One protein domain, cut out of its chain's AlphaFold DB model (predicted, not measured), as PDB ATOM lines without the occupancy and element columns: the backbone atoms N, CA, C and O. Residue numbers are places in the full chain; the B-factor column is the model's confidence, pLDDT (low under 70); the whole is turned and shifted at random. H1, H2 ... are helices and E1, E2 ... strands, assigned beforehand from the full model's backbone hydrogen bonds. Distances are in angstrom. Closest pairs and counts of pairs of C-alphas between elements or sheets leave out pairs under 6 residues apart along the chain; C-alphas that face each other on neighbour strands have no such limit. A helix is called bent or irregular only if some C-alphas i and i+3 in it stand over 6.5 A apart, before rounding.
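AT A GLANCE: This is residues 3 to 86, 204 to 214 and 234 to 245 of the 267 residues of the protein "Ig-like domain-containing protein" of Amphilophus citrinellus (UniProt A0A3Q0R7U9). A strongly twisted sheet of six strands has the long helix H2 over one face, while the short helix H1 covers its E4 end and makes a corner with H2. H1 and H2 on one face of the sheet make two layers. The printed part has 107 residues, with named elements in the order E1, E2, E3, E4, H1, H2, E5, E6; the sheet's order is E4, E3, E2, E1, E5, E6, antiparallel, and the class is mixed. It is only just compact, close to loose, with a radius of gyration of the C-alphas of 15.2 A and spans of 46 by 31 by 28 A.

IN THESE COORDINATES: The strands are E1, residues 3 to 7, from C-alpha 3 at (-29.566, -36.553, 17.383); E2, 13 to 21, 26.7 A long; E3, 24 to 30; E4, 35 to 38; E5, 204 to 213, 29.0 A; and E6, 234 to 244, 27.4 A, to C-alpha 244 at (-18.784, -33.811, 10.190). H1 is residues 41 to 51, only just irregular, with C-alphas 42 and 45 7.0 A apart. H2 is residues 54 to 83, 37.2 A, irregular, with C-alphas 78 and 81 7.8 A apart and a kink of 54 degrees near residue 77.

HOW THE PARTS SIT: E1 to E4 form a meander, each strand the antiparallel neighbour of the one before, in three hairpins: N 5 and O 14 are 2.8 A apart, N 19 and O 27 2.7 A, N 37 and O 28 2.7 A. E5 is the antiparallel neighbour of E1, with N 4 and O 207 at 2.9 A, and of E6, with N 206 and O 242 at 2.8 A. H2 is on the sheet; its closest C-alphas to E2 are Leu 64 and Gly 15, 5.2 A. H1, also on the sheet, lies over E4 at a height over the sheet of 6.7 A; their closest C-alphas are Lys 47 and Trp 36, 5.4 A. H1 and H2 only just touch, only at the corner, with 3 pairs of C-alphas within 8 A; the closest are Asp 51 and Thr 57, 7.2 A. O i to N i+4 pairs are within hydrogen-bond range in 5 of 7 in H1 and 22 of 26 in H2.

THE WHOLE: The C-alphas farthest apart are those of Met 45 and Thr 86, 46.6 A. Residues 87 to 203 and 215 to 233 are not printed; the C-alpha gaps are 13.2 A and 6.8 A. The links printed whole are tight. Mean pLDDT of the printed part is 73.4; residues 84 to 86, 204 to 214 and 234 to 245 are under 70.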
ATOM      1  N   GLY A   3     -30.810 -37.301  17.293       78.38
ATOM      2  CA  GLY A   3     -29.566 -36.553  17.383       78.38
ATOM      3  C   GLY A   3     -29.746 -35.058  17.210       78.38
ATOM      4  O   GLY A   3     -30.860 -34.550  17.034       78.38
ATOM      5  N   PHE A   4     -28.620 -34.370  17.331       81.06
ATOM      6  CA  PHE A   4     -28.525 -32.932  17.188       81.06
ATOM      7  C   PHE A   4     -27.190 -32.561  16.545       81.06
ATOM      8  O   PHE A   4     -26.125 -32.949  17.038       81.06
ATOM      9  N   ASP A   5     -27.276 -31.777  15.481       79.50
ATOM     10  CA  ASP A   5     -26.137 -31.178  14.802       79.50
ATOM     11  C   ASP A   5     -25.977 -29.732  15.248       79.50
ATOM     12  O   ASP A   5     -26.959 -28.991  15.381       79.50
ATOM     13  N   TRP A   6     -24.727 -29.334  15.455       79.69
ATOM     14  CA  TRP A   6     -24.369 -27.963  15.760       79.69
ATOM     15  C   TRP A   6     -23.138 -27.535  14.975       79.69
ATOM     16  O   TRP A   6     -22.049 -28.104  15.104       79.69
ATOM     17  N   ASP A   7     -23.312 -26.467  14.212       76.38
ATOM     18  CA  ASP A   7     -22.224 -25.792  13.528       76.38
ATOM     19  C   ASP A   7     -21.736 -24.611  14.384       76.38
ATOM     20  O   ASP A   7     -22.490 -23.695  14.733       76.38
ATOM     21  N   GLU A   8     -20.459 -24.638  14.781       72.06
ATOM     22  CA  GLU A   8     -19.881 -23.588  15.622       72.06
ATOM     23  C   GLU A   8     -19.678 -22.273  14.846       72.06
ATOM     24  O   GLU A   8     -19.731 -21.209  15.467       72.06
ATOM     25  N   ASP A   9     -19.512 -22.311  13.524       74.94
ATOM     26  CA  ASP A   9     -19.263 -21.134  12.687       74.94
ATOM     27  C   ASP A   9     -20.573 -20.427  12.333       74.94
ATOM     28  O   ASP A   9     -20.725 -19.222  12.565       74.94
ATOM     29  N   THR A  10     -21.542 -21.173  11.802       81.25
ATOM     30  CA  THR A  10     -22.833 -20.626  11.352       81.25
ATOM     31  C   THR A  10     -23.838 -20.482  12.492       81.25
ATOM     32  O   THR A  10     -24.801 -19.724  12.369       81.25
ATOM     33  N   LYS A  11     -23.603 -21.169  13.621       78.06
ATOM     34  CA  LYS A  11     -24.559 -21.332  14.730       78.06
ATOM     35  C   LYS A  11     -25.847 -22.045  14.311       78.06
ATOM     36  O   LYS A  11     -26.858 -21.915  15.002       78.06
ATOM     37  N   GLU A  12     -25.814 -22.794  13.213       80.81
ATOM     38  CA  GLU A  12     -26.927 -23.646  12.815       80.81
ATOM     39  C   GLU A  12     -27.087 -24.803  13.804       80.81
ATOM     40  O   GLU A  12     -26.121 -25.427  14.244       80.81
ATOM     41  N   GLU A  13     -28.336 -25.051  14.185       83.69
ATOM     42  CA  GLU A  13     -28.740 -26.045  15.172       83.69
ATOM     43  C   GLU A  13     -29.862 -26.887  14.557       83.69
ATOM     44  O   GLU A  13     -30.924 -26.358  14.208       83.69
ATOM     45  N   ASN A  14     -29.638 -28.193  14.403       84.31
ATOM     46  CA  ASN A  14     -30.588 -29.091  13.749       84.31
ATOM     47  C   ASN A  14     -30.826 -30.348  14.590       84.31
ATOM     48  O   ASN A  14     -29.945 -31.187  14.740       84.31
ATOM     49  N   GLY A  15     -32.032 -30.483  15.140       85.19
ATOM     50  CA  GLY A  15     -32.446 -31.665  15.892       85.19
ATOM     51  C   GLY A  15     -33.292 -32.598  15.036       85.19
ATOM     52  O   GLY A  15     -34.247 -32.153  14.400       85.19
ATOM     53  N   TYR A  16     -32.998 -33.895  15.079       84.69
ATOM     54  CA  TYR A  16     -33.712 -34.905  14.301       84.69
ATOM     55  C   TYR A  16     -34.091 -36.121  15.146       84.69
ATOM     56  O   TYR A  16     -33.395 -36.523  16.080       84.69
ATOM     57  N   TRP A  17     -35.223 -36.729  14.791       86.19
ATOM     58  CA  TRP A  17     -35.684 -37.993  15.351       86.19
ATOM     59  C   TRP A  17     -36.355 -38.813  14.258       86.19
ATOM     60  O   TRP A  17     -37.317 -38.368  13.639       86.19
ATOM     61  N   GLN A  18     -35.850 -40.013  14.021       87.56
ATOM     62  CA  GLN A  18     -36.232 -40.878  12.915       87.56
ATOM     63  C   GLN A  18     -36.302 -42.338  13.369       87.56
ATOM     64  O   GLN A  18     -35.603 -42.767  14.291       87.56
ATOM     65  N   TYR A  19     -37.133 -43.123  12.704       83.62
ATOM     66  CA  TYR A  19     -37.252 -44.563  12.854       83.62
ATOM     67  C   TYR A  19     -37.047 -45.212  11.491       83.62
ATOM     68  O   TYR A  19     -37.659 -44.776  10.517       83.62
ATOM     69  N   GLY A  20     -36.239 -46.270  11.468       84.12
ATOM     70  CA  GLY A  20     -36.131 -47.185  10.339       84.12
ATOM     71  C   GLY A  20     -36.749 -48.545  10.667       84.12
ATOM     72  O   GLY A  20     -36.878 -48.907  11.843       84.12
ATOM     73  N   TYR A  21     -37.140 -49.284   9.635       76.81
ATOM     74  CA  TYR A  21     -37.669 -50.646   9.700       76.81
ATOM     75  C   TYR A  21     -37.053 -51.456   8.554       76.81
ATOM     76  O   TYR A  21     -37.058 -50.993   7.422       76.81
ATOM     77  N   ASP A  22     -36.477 -52.623   8.853       85.00
ATOM     78  CA  ASP A  22     -35.743 -53.464   7.887       85.00
ATOM     79  C   ASP A  22     -34.616 -52.739   7.122       85.00
ATOM     80  O   ASP A  22     -34.312 -53.052   5.977       85.00
ATOM     81  N   GLY A  23     -33.968 -51.773   7.782       83.19
ATOM     82  CA  GLY A  23     -32.895 -50.968   7.187       83.19
ATOM     83  C   GLY A  23     -33.387 -49.812   6.314       83.19
ATOM     84  O   GLY A  23     -32.566 -49.026   5.858       83.19
ATOM     85  N   GLU A  24     -34.700 -49.665   6.126       81.38
ATOM     86  CA  GLU A  24     -35.301 -48.576   5.358       81.38
ATOM     87  C   GLU A  24     -35.911 -47.505   6.263       81.38
ATOM     88  O   GLU A  24     -36.383 -47.772   7.374       81.38
ATOM     89  N   ASP A  25     -35.949 -46.277   5.758       84.31
ATOM     90  CA  ASP A  25     -36.603 -45.149   6.404       84.31
ATOM     91  C   ASP A  25     -38.110 -45.375   6.564       84.31
ATOM     92  O   ASP A  25     -38.836 -45.664   5.613       84.31
ATOM     93  N   PHE A  26     -38.615 -45.190   7.785       84.31
ATOM     94  CA  PHE A  26     -40.002 -45.515   8.113       84.31
ATOM     95  C   PHE A  26     -40.801 -44.293   8.580       84.31
ATOM     96  O   PHE A  26     -41.889 -44.008   8.065       84.31
ATOM     97  N   LEU A  27     -40.278 -43.551   9.559       85.62
ATOM     98  CA  LEU A  27     -40.976 -42.425  10.183       85.62
ATOM     99  C   LEU A  27     -39.978 -41.366  10.660       85.62
ATOM    100  O   LEU A  27     -38.980 -41.713  11.280       85.62
ATOM    101  N   SER A  28     -40.271 -40.082  10.479       93.06
ATOM    102  CA  SER A  28     -39.450 -38.984  11.012       93.06
ATOM    103  C   SER A  28     -40.286 -37.981  11.802       93.06
ATOM    104  O   SER A  28     -41.498 -37.917  11.639       93.06
ATOM    105  N   PHE A  29     -39.678 -37.229  12.711       91.44
ATOM    106  CA  PHE A  29     -40.340 -36.156  13.447       91.44
ATOM    107  C   PHE A  29     -39.945 -34.810  12.849       91.44
ATOM    108  O   PHE A  29     -38.764 -34.463  12.837       91.44
ATOM    109  N   ASP A  30     -40.925 -34.034  12.397       95.12
ATOM    110  CA  ASP A  30     -40.699 -32.646  12.018       95.12
ATOM    111  C   ASP A  30     -40.792 -31.749  13.250       95.12
ATOM    112  O   ASP A  30     -41.873 -31.472  13.778       95.12
ATOM    113  N   LEU A  31     -39.637 -31.252  13.687       91.50
ATOM    114  CA  LEU A  31     -39.529 -30.389  14.856       91.50
ATOM    115  C   LEU A  31     -40.273 -29.056  14.679       91.50
ATOM    116  O   LEU A  31     -40.753 -28.493  15.669       91.50
ATOM    117  N   LYS A  32     -40.403 -28.554  13.441       92.00
ATOM    118  CA  LYS A  32     -41.051 -27.262  13.159       92.00
ATOM    119  C   LYS A  32     -42.557 -27.346  13.367       92.00
ATOM    120  O   LYS A  32     -43.118 -26.545  14.119       92.00
ATOM    121  N   THR A  33     -43.211 -28.319  12.737       94.31
ATOM    122  CA  THR A  33     -44.661 -28.527  12.892       94.31
ATOM    123  C   THR A  33     -45.024 -29.340  14.131       94.31
ATOM    124  O   THR A  33     -46.183 -29.322  14.537       94.31
ATOM    125  N   GLN A  34     -44.047 -29.999  14.764       93.19
ATOM    126  CA  GLN A  34     -44.234 -30.932  15.881       93.19
ATOM    127  C   GLN A  34     -45.151 -32.102  15.502       93.19
ATOM    128  O   GLN A  34     -46.020 -32.505  16.277       93.19
ATOM    129  N   THR A  35     -44.960 -32.636  14.295       94.12
ATOM    130  CA  THR A  35     -45.719 -33.777  13.771       94.12
ATOM    131  C   THR A  35     -44.795 -34.856  13.227       94.12
ATOM    132  O   THR A  35     -43.658 -34.593  12.837       94.12
ATOM    133  N   TRP A  36     -45.278 -36.092  13.203       91.31
ATOM    134  CA  TRP A  36     -44.568 -37.220  12.610       91.31
ATOM    135  C   TRP A  36     -44.818 -37.277  11.104       91.31
ATOM    136  O   TRP A  36     -45.934 -37.067  10.652       91.31
ATOM    137  N   ILE A  37     -43.822 -37.600  10.298       95.75
ATOM    138  CA  ILE A  37     -43.934 -37.798   8.856       95.75
ATOM    139  C   ILE A  37     -43.817 -39.298   8.595       95.75
ATOM    140  O   ILE A  37     -42.848 -39.936   9.002       95.75
ATOM    141  N   ALA A  38     -44.825 -39.862   7.930       92.81
ATOM    142  CA  ALA A  38     -44.779 -41.224   7.415       92.81
ATOM    143  C   ALA A  38     -44.014 -41.218   6.094       92.81
ATOM    144  O   ALA A  38     -44.438 -40.551   5.153       92.81
ATOM    145  N   LEU A  39     -42.894 -41.937   6.050       93.12
ATOM    146  CA  LEU A  39     -42.043 -42.028   4.858       93.12
ATOM    147  C   LEU A  39     -42.496 -43.170   3.941       93.12
ATOM    148  O   LEU A  39     -42.309 -43.113   2.731       93.12
ATOM    149  N   VAL A  40     -43.201 -44.149   4.512       89.75
ATOM    150  CA  VAL A  40     -43.850 -45.248   3.794       89.75
ATOM    151  C   VAL A  40     -45.315 -45.390   4.210       89.75
ATOM    152  O   VAL A  40     -45.716 -45.005   5.313       89.75
ATOM    153  N   GLN A  41     -46.136 -45.991   3.348       94.00
ATOM    154  CA  GLN A  41     -47.577 -46.145   3.583       94.00
ATOM    155  C   GLN A  41     -47.885 -46.945   4.862       94.00
ATOM    156  O   GLN A  41     -48.839 -46.658   5.588       94.00
ATOM    157  N   GLN A  42     -47.046 -47.928   5.170       89.81
ATOM    158  CA  GLN A  42     -47.127 -48.789   6.345       89.81
ATOM    159  C   GLN A  42     -46.958 -47.990   7.653       89.81
ATOM    160  O   GLN A  42     -47.480 -48.390   8.694       89.81
ATOM    161  N   ALA A  43     -46.289 -46.834   7.603       86.81
ATOM    162  CA  ALA A  43     -46.041 -45.980   8.760       86.81
ATOM    163  C   ALA A  43     -47.204 -45.028   9.089       86.81
ATOM    164  O   ALA A  43     -47.214 -44.439  10.171       86.81
ATOM    165  N   VAL A  44     -48.215 -44.894   8.219       93.12
ATOM    166  CA  VAL A  44     -49.335 -43.942   8.395       93.12
ATOM    167  C   VAL A  44     -50.101 -44.187   9.698       93.12
ATOM    168  O   VAL A  44     -50.420 -43.247  10.428       93.12
ATOM    169  N   MET A  45     -50.346 -45.453  10.049       85.62
ATOM    170  CA  MET A  45     -51.005 -45.792  11.313       85.62
ATOM    171  C   MET A  45     -50.158 -45.365  12.525       85.62
ATOM    172  O   MET A  45     -50.686 -44.801  13.486       85.62
ATOM    173  N   SER A  46     -48.844 -45.596  12.471       83.81
ATOM    174  CA  SER A  46     -47.902 -45.194  13.522       83.81
ATOM    175  C   SER A  46     -47.821 -43.675  13.655       83.81
ATOM    176  O   SER A  46     -47.895 -43.174  14.775       83.81
ATOM    177  N   LYS A  47     -47.775 -42.942  12.532       90.88
ATOM    178  CA  LYS A  47     -47.868 -41.476  12.495       90.88
ATOM    179  C   LYS A  47     -49.091 -40.989  13.268       90.88
ATOM    180  O   LYS A  47     -48.936 -40.234  14.219       90.88
ATOM    181  N   HIS A  48     -50.291 -41.457  12.918       88.94
ATOM    182  CA  HIS A  48     -51.519 -41.014  13.589       88.94
ATOM    183  C   HIS A  48     -51.519 -41.320  15.087       88.94
ATOM    184  O   HIS A  48     -52.003 -40.517  15.884       88.94
ATOM    185  N   LYS A  49     -50.985 -42.475  15.491       84.31
ATOM    186  CA  LYS A  49     -50.879 -42.829  16.908       84.31
ATOM    187  C   LYS A  49     -49.956 -41.868  17.659       84.31
ATOM    188  O   LYS A  49     -50.321 -41.412  18.736       84.31
ATOM    189  N   LEU A  50     -48.788 -41.574  17.095       85.75
ATOM    190  CA  LEU A  50     -47.781 -40.731  17.731       85.75
ATOM    191  C   LEU A  50     -48.162 -39.243  17.697       85.75
ATOM    192  O   LEU A  50     -47.960 -38.557  18.692       85.75
ATOM    193  N   ASP A  51     -48.791 -38.759  16.621       87.88
ATOM    194  CA  ASP A  51     -49.332 -37.392  16.535       87.88
ATOM    195  C   ASP A  51     -50.403 -37.123  17.606       87.88
ATOM    196  O   ASP A  51     -50.523 -36.008  18.118       87.88
ATOM    197  N   ASN A  52     -51.180 -38.148  17.970       86.19
ATOM    198  CA  ASN A  52     -52.190 -38.044  19.023       86.19
ATOM    199  C   ASN A  52     -51.593 -38.082  20.443       86.19
ATOM    200  O   ASN A  52     -52.277 -37.708  21.400       86.19
ATOM    201  N   ASP A  53     -50.328 -38.483  20.603       84.81
ATOM    202  CA  ASP A  53     -49.629 -38.501  21.889       84.81
ATOM    203  C   ASP A  53     -48.917 -37.166  22.156       84.81
ATOM    204  O   ASP A  53     -47.715 -36.986  21.956       84.81
ATOM    205  N   LYS A  54     -49.685 -36.197  22.662       86.69
ATOM    206  CA  LYS A  54     -49.171 -34.854  22.983       86.69
ATOM    207  C   LYS A  54     -48.058 -34.865  24.036       86.69
ATOM    208  O   LYS A  54     -47.205 -33.973  24.027       86.69
ATOM    209  N   ALA A  55     -48.078 -35.832  24.954       82.12
ATOM    210  CA  ALA A  55     -47.062 -35.939  25.994       82.12
ATOM    211  C   ALA A  55     -45.724 -36.353  25.374       82.12
ATOM    212  O   ALA A  55     -44.715 -35.689  25.616       82.12
ATOM    213  N   LEU A  56     -45.734 -37.372  24.511       79.75
ATOM    214  CA  LEU A  56     -44.551 -37.798  23.769       79.75
ATOM    215  C   LEU A  56     -44.024 -36.686  22.856       79.75
ATOM    216  O   LEU A  56     -42.832 -36.395  22.893       79.75
ATOM    217  N   THR A  57     -44.891 -36.011  22.100       83.06
ATOM    218  CA  THR A  57     -44.491 -34.881  21.239       83.06
ATOM    219  C   THR A  57     -43.790 -33.780  22.038       83.06
ATOM    220  O   THR A  57     -42.753 -33.262  21.620       83.06
ATOM    221  N   THR A  58     -44.301 -33.459  23.231       84.56
ATOM    222  CA  THR A  58     -43.669 -32.480  24.132       84.56
ATOM    223  C   THR A  58     -42.305 -32.966  24.625       84.56
ATOM    224  O   THR A  58     -41.355 -32.185  24.670       84.56
ATOM    225  N   GLN A  59     -42.183 -34.254  24.965       81.75
ATOM    226  CA  GLN A  59     -40.917 -34.855  25.392       81.75
ATOM    227  C   GLN A  59     -39.867 -34.846  24.278       81.75
ATOM    228  O   GLN A  59     -38.748 -34.406  24.525       81.75
ATOM    229  N   VAL A  60     -40.223 -35.270  23.060       83.25
ATOM    230  CA  VAL A  60     -39.321 -35.272  21.895       83.25
ATOM    231  C   VAL A  60     -38.853 -33.853  21.584       83.25
ATOM    232  O   VAL A  60     -37.656 -33.618  21.437       83.25
ATOM    233  N   LYS A  61     -39.768 -32.875  21.582       87.94
ATOM    234  CA  LYS A  61     -39.409 -31.466  21.396       87.94
ATOM    235  C   LYS A  61     -38.437 -30.976  22.467       87.94
ATOM    236  O   LYS A  61     -37.413 -30.386  22.131       87.94
ATOM    237  N   ASN A  62     -38.748 -31.188  23.748       85.31
ATOM    238  CA  ASN A  62     -37.879 -30.757  24.847       85.31
ATOM    239  C   ASN A  62     -36.500 -31.418  24.756       85.31
ATOM    240  O   ASN A  62     -35.475 -30.786  24.992       85.31
ATOM    241  N   TYR A  63     -36.471 -32.688  24.360       80.81
ATOM    242  CA  TYR A  63     -35.235 -33.416  24.169       80.81
ATOM    243  C   TYR A  63     -34.358 -32.799  23.072       80.81
ATOM    244  O   TYR A  63     -33.199 -32.488  23.332       80.81
ATOM    245  N   LEU A  64     -34.918 -32.566  21.883       85.62
ATOM    246  CA  LEU A  64     -34.177 -32.034  20.735       85.62
ATOM    247  C   LEU A  64     -33.794 -30.555  20.887       85.62
ATOM    248  O   LEU A  64     -32.798 -30.132  20.315       85.62
ATOM    249  N   THR A  65     -34.565 -29.769  21.646       87.50
ATOM    250  CA  THR A  65     -34.361 -28.309  21.753       87.50
ATOM    251  C   THR A  65     -33.633 -27.858  23.013       87.50
ATOM    252  O   THR A  65     -33.125 -26.744  23.031       87.50
ATOM    253  N   GLN A  66     -33.592 -28.678  24.066       84.19
ATOM    254  CA  GLN A  66     -32.967 -28.313  25.345       84.19
ATOM    255  C   GLN A  66     -31.896 -29.332  25.733       84.19
ATOM    256  O   GLN A  66     -30.712 -29.016  25.794       84.19
ATOM    257  N   ILE A  67     -32.301 -30.592  25.918       81.44
ATOM    258  CA  ILE A  67     -31.433 -31.615  26.515       81.44
ATOM    259  C   ILE A  67     -30.268 -31.974  25.585       81.44
ATOM    260  O   ILE A  67     -29.114 -31.974  26.011       81.44
ATOM    261  N   CYS A  68     -30.548 -32.298  24.321       80.44
ATOM    262  CA  CYS A  68     -29.525 -32.737  23.372       80.44
ATOM    263  C   CYS A  68     -28.481 -31.639  23.075       80.44
ATOM    264  O   CYS A  68     -27.287 -31.933  23.180       80.44
ATOM    265  N   PRO A  69     -28.873 -30.372  22.815       82.12
ATOM    266  CA  PRO A  69     -27.917 -29.276  22.632       82.12
ATOM    267  C   PRO A  69     -27.044 -29.012  23.866       82.12
ATOM    268  O   PRO A  69     -25.832 -28.809  23.741       82.12
ATOM    269  N   GLU A  70     -27.630 -29.023  25.068       82.94
ATOM    270  CA  GLU A  70     -26.886 -28.821  26.319       82.94
ATOM    271  C   GLU A  70     -25.861 -29.933  26.557       82.94
ATOM    272  O   GLU A  70     -24.709 -29.658  26.912       82.94
ATOM    273  N   LEU A  71     -26.258 -31.188  26.328       79.81
ATOM    274  CA  LEU A  71     -25.363 -32.336  26.442       79.81
ATOM    275  C   LEU A  71     -24.227 -32.263  25.421       79.81
ATOM    276  O   LEU A  71     -23.076 -32.445  25.816       79.81
ATOM    277  N   LEU A  72     -24.511 -31.934  24.155       79.00
ATOM    278  CA  LEU A  72     -23.484 -31.752  23.125       79.00
ATOM    279  C   LEU A  72     -22.454 -30.705  23.563       79.00
ATOM    280  O   LEU A  72     -21.267 -31.009  23.650       79.00
ATOM    281  N   LYS A  73     -22.903 -29.497  23.921       79.38
ATOM    282  CA  LYS A  73     -22.013 -28.401  24.348       79.38
ATOM    283  C   LYS A  73     -21.173 -28.798  25.569       79.38
ATOM    284  O   LYS A  73     -19.987 -28.472  25.647       79.38
ATOM    285  N   LYS A  74     -21.755 -29.555  26.506       81.12
ATOM    286  CA  LYS A  74     -21.048 -30.103  27.669       81.12
ATOM    287  C   LYS A  74     -19.990 -31.137  27.269       81.12
ATOM    288  O   LYS A  74     -18.860 -31.039  27.743       81.12
ATOM    289  N   TYR A  75     -20.318 -32.104  26.412       76.25
ATOM    290  CA  TYR A  75     -19.369 -33.126  25.964       76.25
ATOM    291  C   TYR A  75     -18.240 -32.534  25.133       76.25
ATOM    292  O   TYR A  75     -17.087 -32.877  25.371       76.25
ATOM    293  N   LEU A  76     -18.537 -31.581  24.250       75.50
ATOM    294  CA  LEU A  76     -17.514 -30.852  23.509       75.50
ATOM    295  C   LEU A  76     -16.565 -30.120  24.449       75.50
ATOM    296  O   LEU A  76     -15.358 -30.203  24.263       75.50
ATOM    297  N   LYS A  77     -17.065 -29.478  25.510       82.25
ATOM    298  CA  LYS A  77     -16.203 -28.826  26.506       82.25
ATOM    299  C   LYS A  77     -15.214 -29.799  27.162       82.25
ATOM    300  O   LYS A  77     -14.075 -29.411  27.400       82.25
ATOM    301  N   TYR A  78     -15.631 -31.030  27.460       78.31
ATOM    302  CA  TYR A  78     -14.760 -32.034  28.081       78.31
ATOM    303  C   TYR A  78     -13.843 -32.747  27.083       78.31
ATOM    304  O   TYR A  78     -12.683 -32.997  27.390       78.31
ATOM    305  N   GLY A  79     -14.362 -33.077  25.902       73.88
ATOM    306  CA  GLY A  79     -13.684 -33.881  24.891       73.88
ATOM    307  C   GLY A  79     -12.935 -33.075  23.837       73.88
ATOM    308  O   GLY A  79     -12.340 -33.686  22.959       73.88
ATOM    309  N   ARG A  80     -12.948 -31.731  23.887       77.06
ATOM    310  CA  ARG A  80     -12.416 -30.874  22.811       77.06
ATOM    311  C   ARG A  80     -10.996 -31.238  22.412       77.06
ATOM    312  O   ARG A  80     -10.720 -31.324  21.229       77.06
ATOM    313  N   SER A  81     -10.109 -31.459  23.379       75.06
ATOM    314  CA  SER A  81      -8.707 -31.797  23.108       75.06
ATOM    315  C   SER A  81      -8.545 -33.116  22.351       75.06
ATOM    316  O   SER A  81      -7.612 -33.254  21.573       75.06
ATOM    317  N   TYR A  82      -9.450 -34.070  22.571       71.81
ATOM    318  CA  TYR A  82      -9.445 -35.359  21.891       71.81
ATOM    319  C   TYR A  82     -10.179 -35.300  20.549       71.81
ATOM    320  O   TYR A  82      -9.677 -35.810  19.559       71.81
ATOM    321  N   LEU A  83     -11.347 -34.657  20.493       71.19
ATOM    322  CA  LEU A  83     -12.164 -34.562  19.280       71.19
ATOM    323  C   LEU A  83     -11.516 -33.639  18.241       71.19
ATOM    324  O   LEU A  83     -11.469 -33.968  17.066       71.19
ATOM    325  N   MET A  84     -10.948 -32.511  18.669       69.56
ATOM    326  CA  MET A  84     -10.304 -31.533  17.783       69.56
ATOM    327  C   MET A  84      -8.850 -31.869  17.478       69.56
ATOM    328  O   MET A  84      -8.117 -31.012  16.986       69.56
ATOM    329  N   ARG A  85      -8.403 -33.092  17.783       69.88
ATOM    330  CA  ARG A  85      -7.119 -33.558  17.279       69.88
ATOM    331  C   ARG A  85      -7.267 -33.691  15.763       69.88
ATOM    332  O   ARG A  85      -7.848 -34.639  15.248       69.88
ATOM    333  N   THR A  86      -6.774 -32.715  15.024       57.34
ATOM    334  CA  THR A  86      -6.251 -33.011  13.700       57.34
ATOM    335  C   THR A  86      -4.956 -33.740  13.985       57.34
ATOM    336  O   THR A  86      -4.040 -33.154  14.566       57.34
ATOM    337  N   ILE A 204     -17.416 -29.067  11.971       45.81
ATOM    338  CA  ILE A 204     -18.838 -29.240  12.333       45.81
ATOM    339  C   ILE A 204     -18.953 -30.386  13.344       45.81
ATOM    340  O   ILE A 204     -18.283 -31.414  13.202       45.81
ATOM    341  N   PHE A 205     -19.796 -30.222  14.367       48.22
ATOM    342  CA  PHE A 205     -19.977 -31.197  15.443       48.22
ATOM    343  C   PHE A 205     -21.379 -31.816  15.402       48.22
ATOM    344  O   PHE A 205     -22.385 -31.110  15.447       48.22
ATOM    345  N   THR A 206     -21.444 -33.144  15.424       42.47
ATOM    346  CA  THR A 206     -22.687 -33.922  15.455       42.47
ATOM    347  C   THR A 206     -22.700 -34.822  16.685       42.47
ATOM    348  O   THR A 206     -21.723 -35.503  16.994       42.47
ATOM    349  N   VAL A 207     -23.816 -34.868  17.408       45.41
ATOM    350  CA  VAL A 207     -24.043 -35.892  18.438       45.41
ATOM    351  C   VAL A 207     -25.298 -36.674  18.119       45.41
ATOM    352  O   VAL A 207     -26.405 -36.134  18.105       45.41
ATOM    353  N   SER A 208     -25.115 -37.982  17.962       42.19
ATOM    354  CA  SER A 208     -26.205 -38.942  17.834       42.19
ATOM    355  C   SER A 208     -26.475 -39.547  19.211       42.19
ATOM    356  O   SER A 208     -25.698 -40.348  19.748       42.19
ATOM    357  N   CYS A 209     -27.596 -39.169  19.822       41.75
ATOM    358  CA  CYS A 209     -28.040 -39.751  21.083       41.75
ATOM    359  C   CYS A 209     -29.135 -40.792  20.826       41.75
ATOM    360  O   CYS A 209     -30.303 -40.491  20.596       41.75
ATOM    361  N   ASN A 210     -28.755 -42.066  20.914       37.41
ATOM    362  CA  ASN A 210     -29.683 -43.175  20.733       37.41
ATOM    363  C   ASN A 210     -30.588 -43.360  21.966       37.41
ATOM    364  O   ASN A 210     -30.156 -43.837  23.020       37.41
ATOM    365  N   ALA A 211     -31.880 -43.060  21.821       32.59
ATOM    366  CA  ALA A 211     -32.900 -43.479  22.777       32.59
ATOM    367  C   ALA A 211     -33.119 -45.003  22.664       32.59
ATOM    368  O   ALA A 211     -33.630 -45.487  21.654       32.59
ATOM    369  N   ARG A 212     -32.728 -45.784  23.685       31.97
ATOM    370  CA  ARG A 212     -33.014 -47.229  23.736       31.97
ATOM    371  C   ARG A 212     -34.337 -47.480  24.458       31.97
ATOM    372  O   ARG A 212     -34.562 -47.003  25.568       31.97
ATOM    373  N   ASN A 213     -35.193 -48.294  23.845       28.12
ATOM    374  CA  ASN A 213     -36.403 -48.823  24.468       28.12
ATOM    375  C   ASN A 213     -36.016 -50.086  25.267       28.12
ATOM    376  O   ASN A 213     -35.768 -51.139  24.682       28.12
ATOM    377  N   THR A 214     -35.854 -49.996  26.590       30.36
ATOM    378  CA  THR A 214     -35.380 -51.130  27.408       30.36
ATOM    379  C   THR A 214     -36.541 -51.885  28.054       30.36
ATOM    380  O   THR A 214     -37.071 -51.458  29.076       30.36
ATOM    381  N   TYR A 234     -38.324 -44.652  28.348       29.70
ATOM    382  CA  TYR A 234     -37.154 -44.599  27.472       29.70
ATOM    383  C   TYR A 234     -35.922 -44.234  28.305       29.70
ATOM    384  O   TYR A 234     -35.916 -43.213  28.992       29.70
ATOM    385  N   ILE A 235     -34.878 -45.065  28.261       31.11
ATOM    386  CA  ILE A 235     -33.565 -44.692  28.795       31.11
ATOM    387  C   ILE A 235     -32.796 -44.061  27.638       31.11
ATOM    388  O   ILE A 235     -32.479 -44.715  26.642       31.11
ATOM    389  N   ILE A 236     -32.521 -42.769  27.762       34.72
ATOM    390  CA  ILE A 236     -31.750 -42.019  26.779       34.72
ATOM    391  C   ILE A 236     -30.273 -42.190  27.134       34.72
ATOM    392  O   ILE A 236     -29.804 -41.667  28.143       34.72
ATOM    393  N   THR A 237     -29.542 -42.942  26.313       32.62
ATOM    394  CA  THR A 237     -28.083 -43.058  26.415       32.62
ATOM    395  C   THR A 237     -27.463 -42.303  25.246       32.62
ATOM    396  O   THR A 237     -27.662 -42.714  24.104       32.62
ATOM    397  N   CYS A 238     -26.715 -41.224  25.491       33.59
ATOM    398  CA  CYS A 238     -25.875 -40.655  24.436       33.59
ATOM    399  C   CYS A 238     -24.735 -41.636  24.174       33.59
ATOM    400  O   CYS A 238     -24.007 -41.997  25.095       33.59
ATOM    401  N   LYS A 239     -24.668 -42.143  22.943       34.34
ATOM    402  CA  LYS A 239     -23.702 -43.174  22.560       34.34
ATOM    403  C   LYS A 239     -22.551 -42.622  21.709       34.34
ATOM    404  O   LYS A 239     -21.480 -43.210  21.763       34.34
ATOM    405  N   HIS A 240     -22.750 -41.529  20.957       38.69
ATOM    406  CA  HIS A 240     -21.785 -41.088  19.939       38.69
ATOM    407  C   HIS A 240     -21.688 -39.557  19.809       38.69
ATOM    408  O   HIS A 240     -22.704 -38.863  19.802       38.69
ATOM    409  N   VAL A 241     -20.455 -39.051  19.687       37.62
ATOM    410  CA  VAL A 241     -20.104 -37.676  19.285       37.62
ATOM    411  C   VAL A 241     -19.211 -37.813  18.048       37.62
ATOM    412  O   VAL A 241     -18.101 -38.328  18.167       37.62
ATOM    413  N   SER A 242     -19.681 -37.375  16.883       39.00
ATOM    414  CA  SER A 242     -18.967 -37.439  15.601       39.00
ATOM    415  C   SER A 242     -18.691 -36.028  15.066       39.00
ATOM    416  O   SER A 242     -19.443 -35.093  15.312       39.00
ATOM    417  N   LEU A 243     -17.592 -35.849  14.331       33.72
ATOM    418  CA  LEU A 243     -17.252 -34.590  13.657       33.72
ATOM    419  C   LEU A 243     -17.549 -34.707  12.160       33.72
ATOM    420  O   LEU A 243     -16.975 -35.580  11.503       33.72
ATOM    421  N   TYR A 244     -18.336 -33.792  11.595       38.38
ATOM    422  CA  TYR A 244     -18.784 -33.811  10.190       38.38
ATOM    423  C   TYR A 244     -18.354 -32.534   9.405       38.38
ATOM    424  O   TYR A 244     -17.779 -31.616   9.988       38.38
ATOM    425  N   ASP A 245     -18.462 -32.514   8.070       30.84
ATOM    426  CA  ASP A 245     -18.385 -31.331   7.168       30.84
ATOM    427  C   ASP A 245     -19.466 -31.566   6.107       30.84
ATOM    428  O   ASP A 245     -19.577 -32.668   5.572       30.84
TER     429      ASP A 245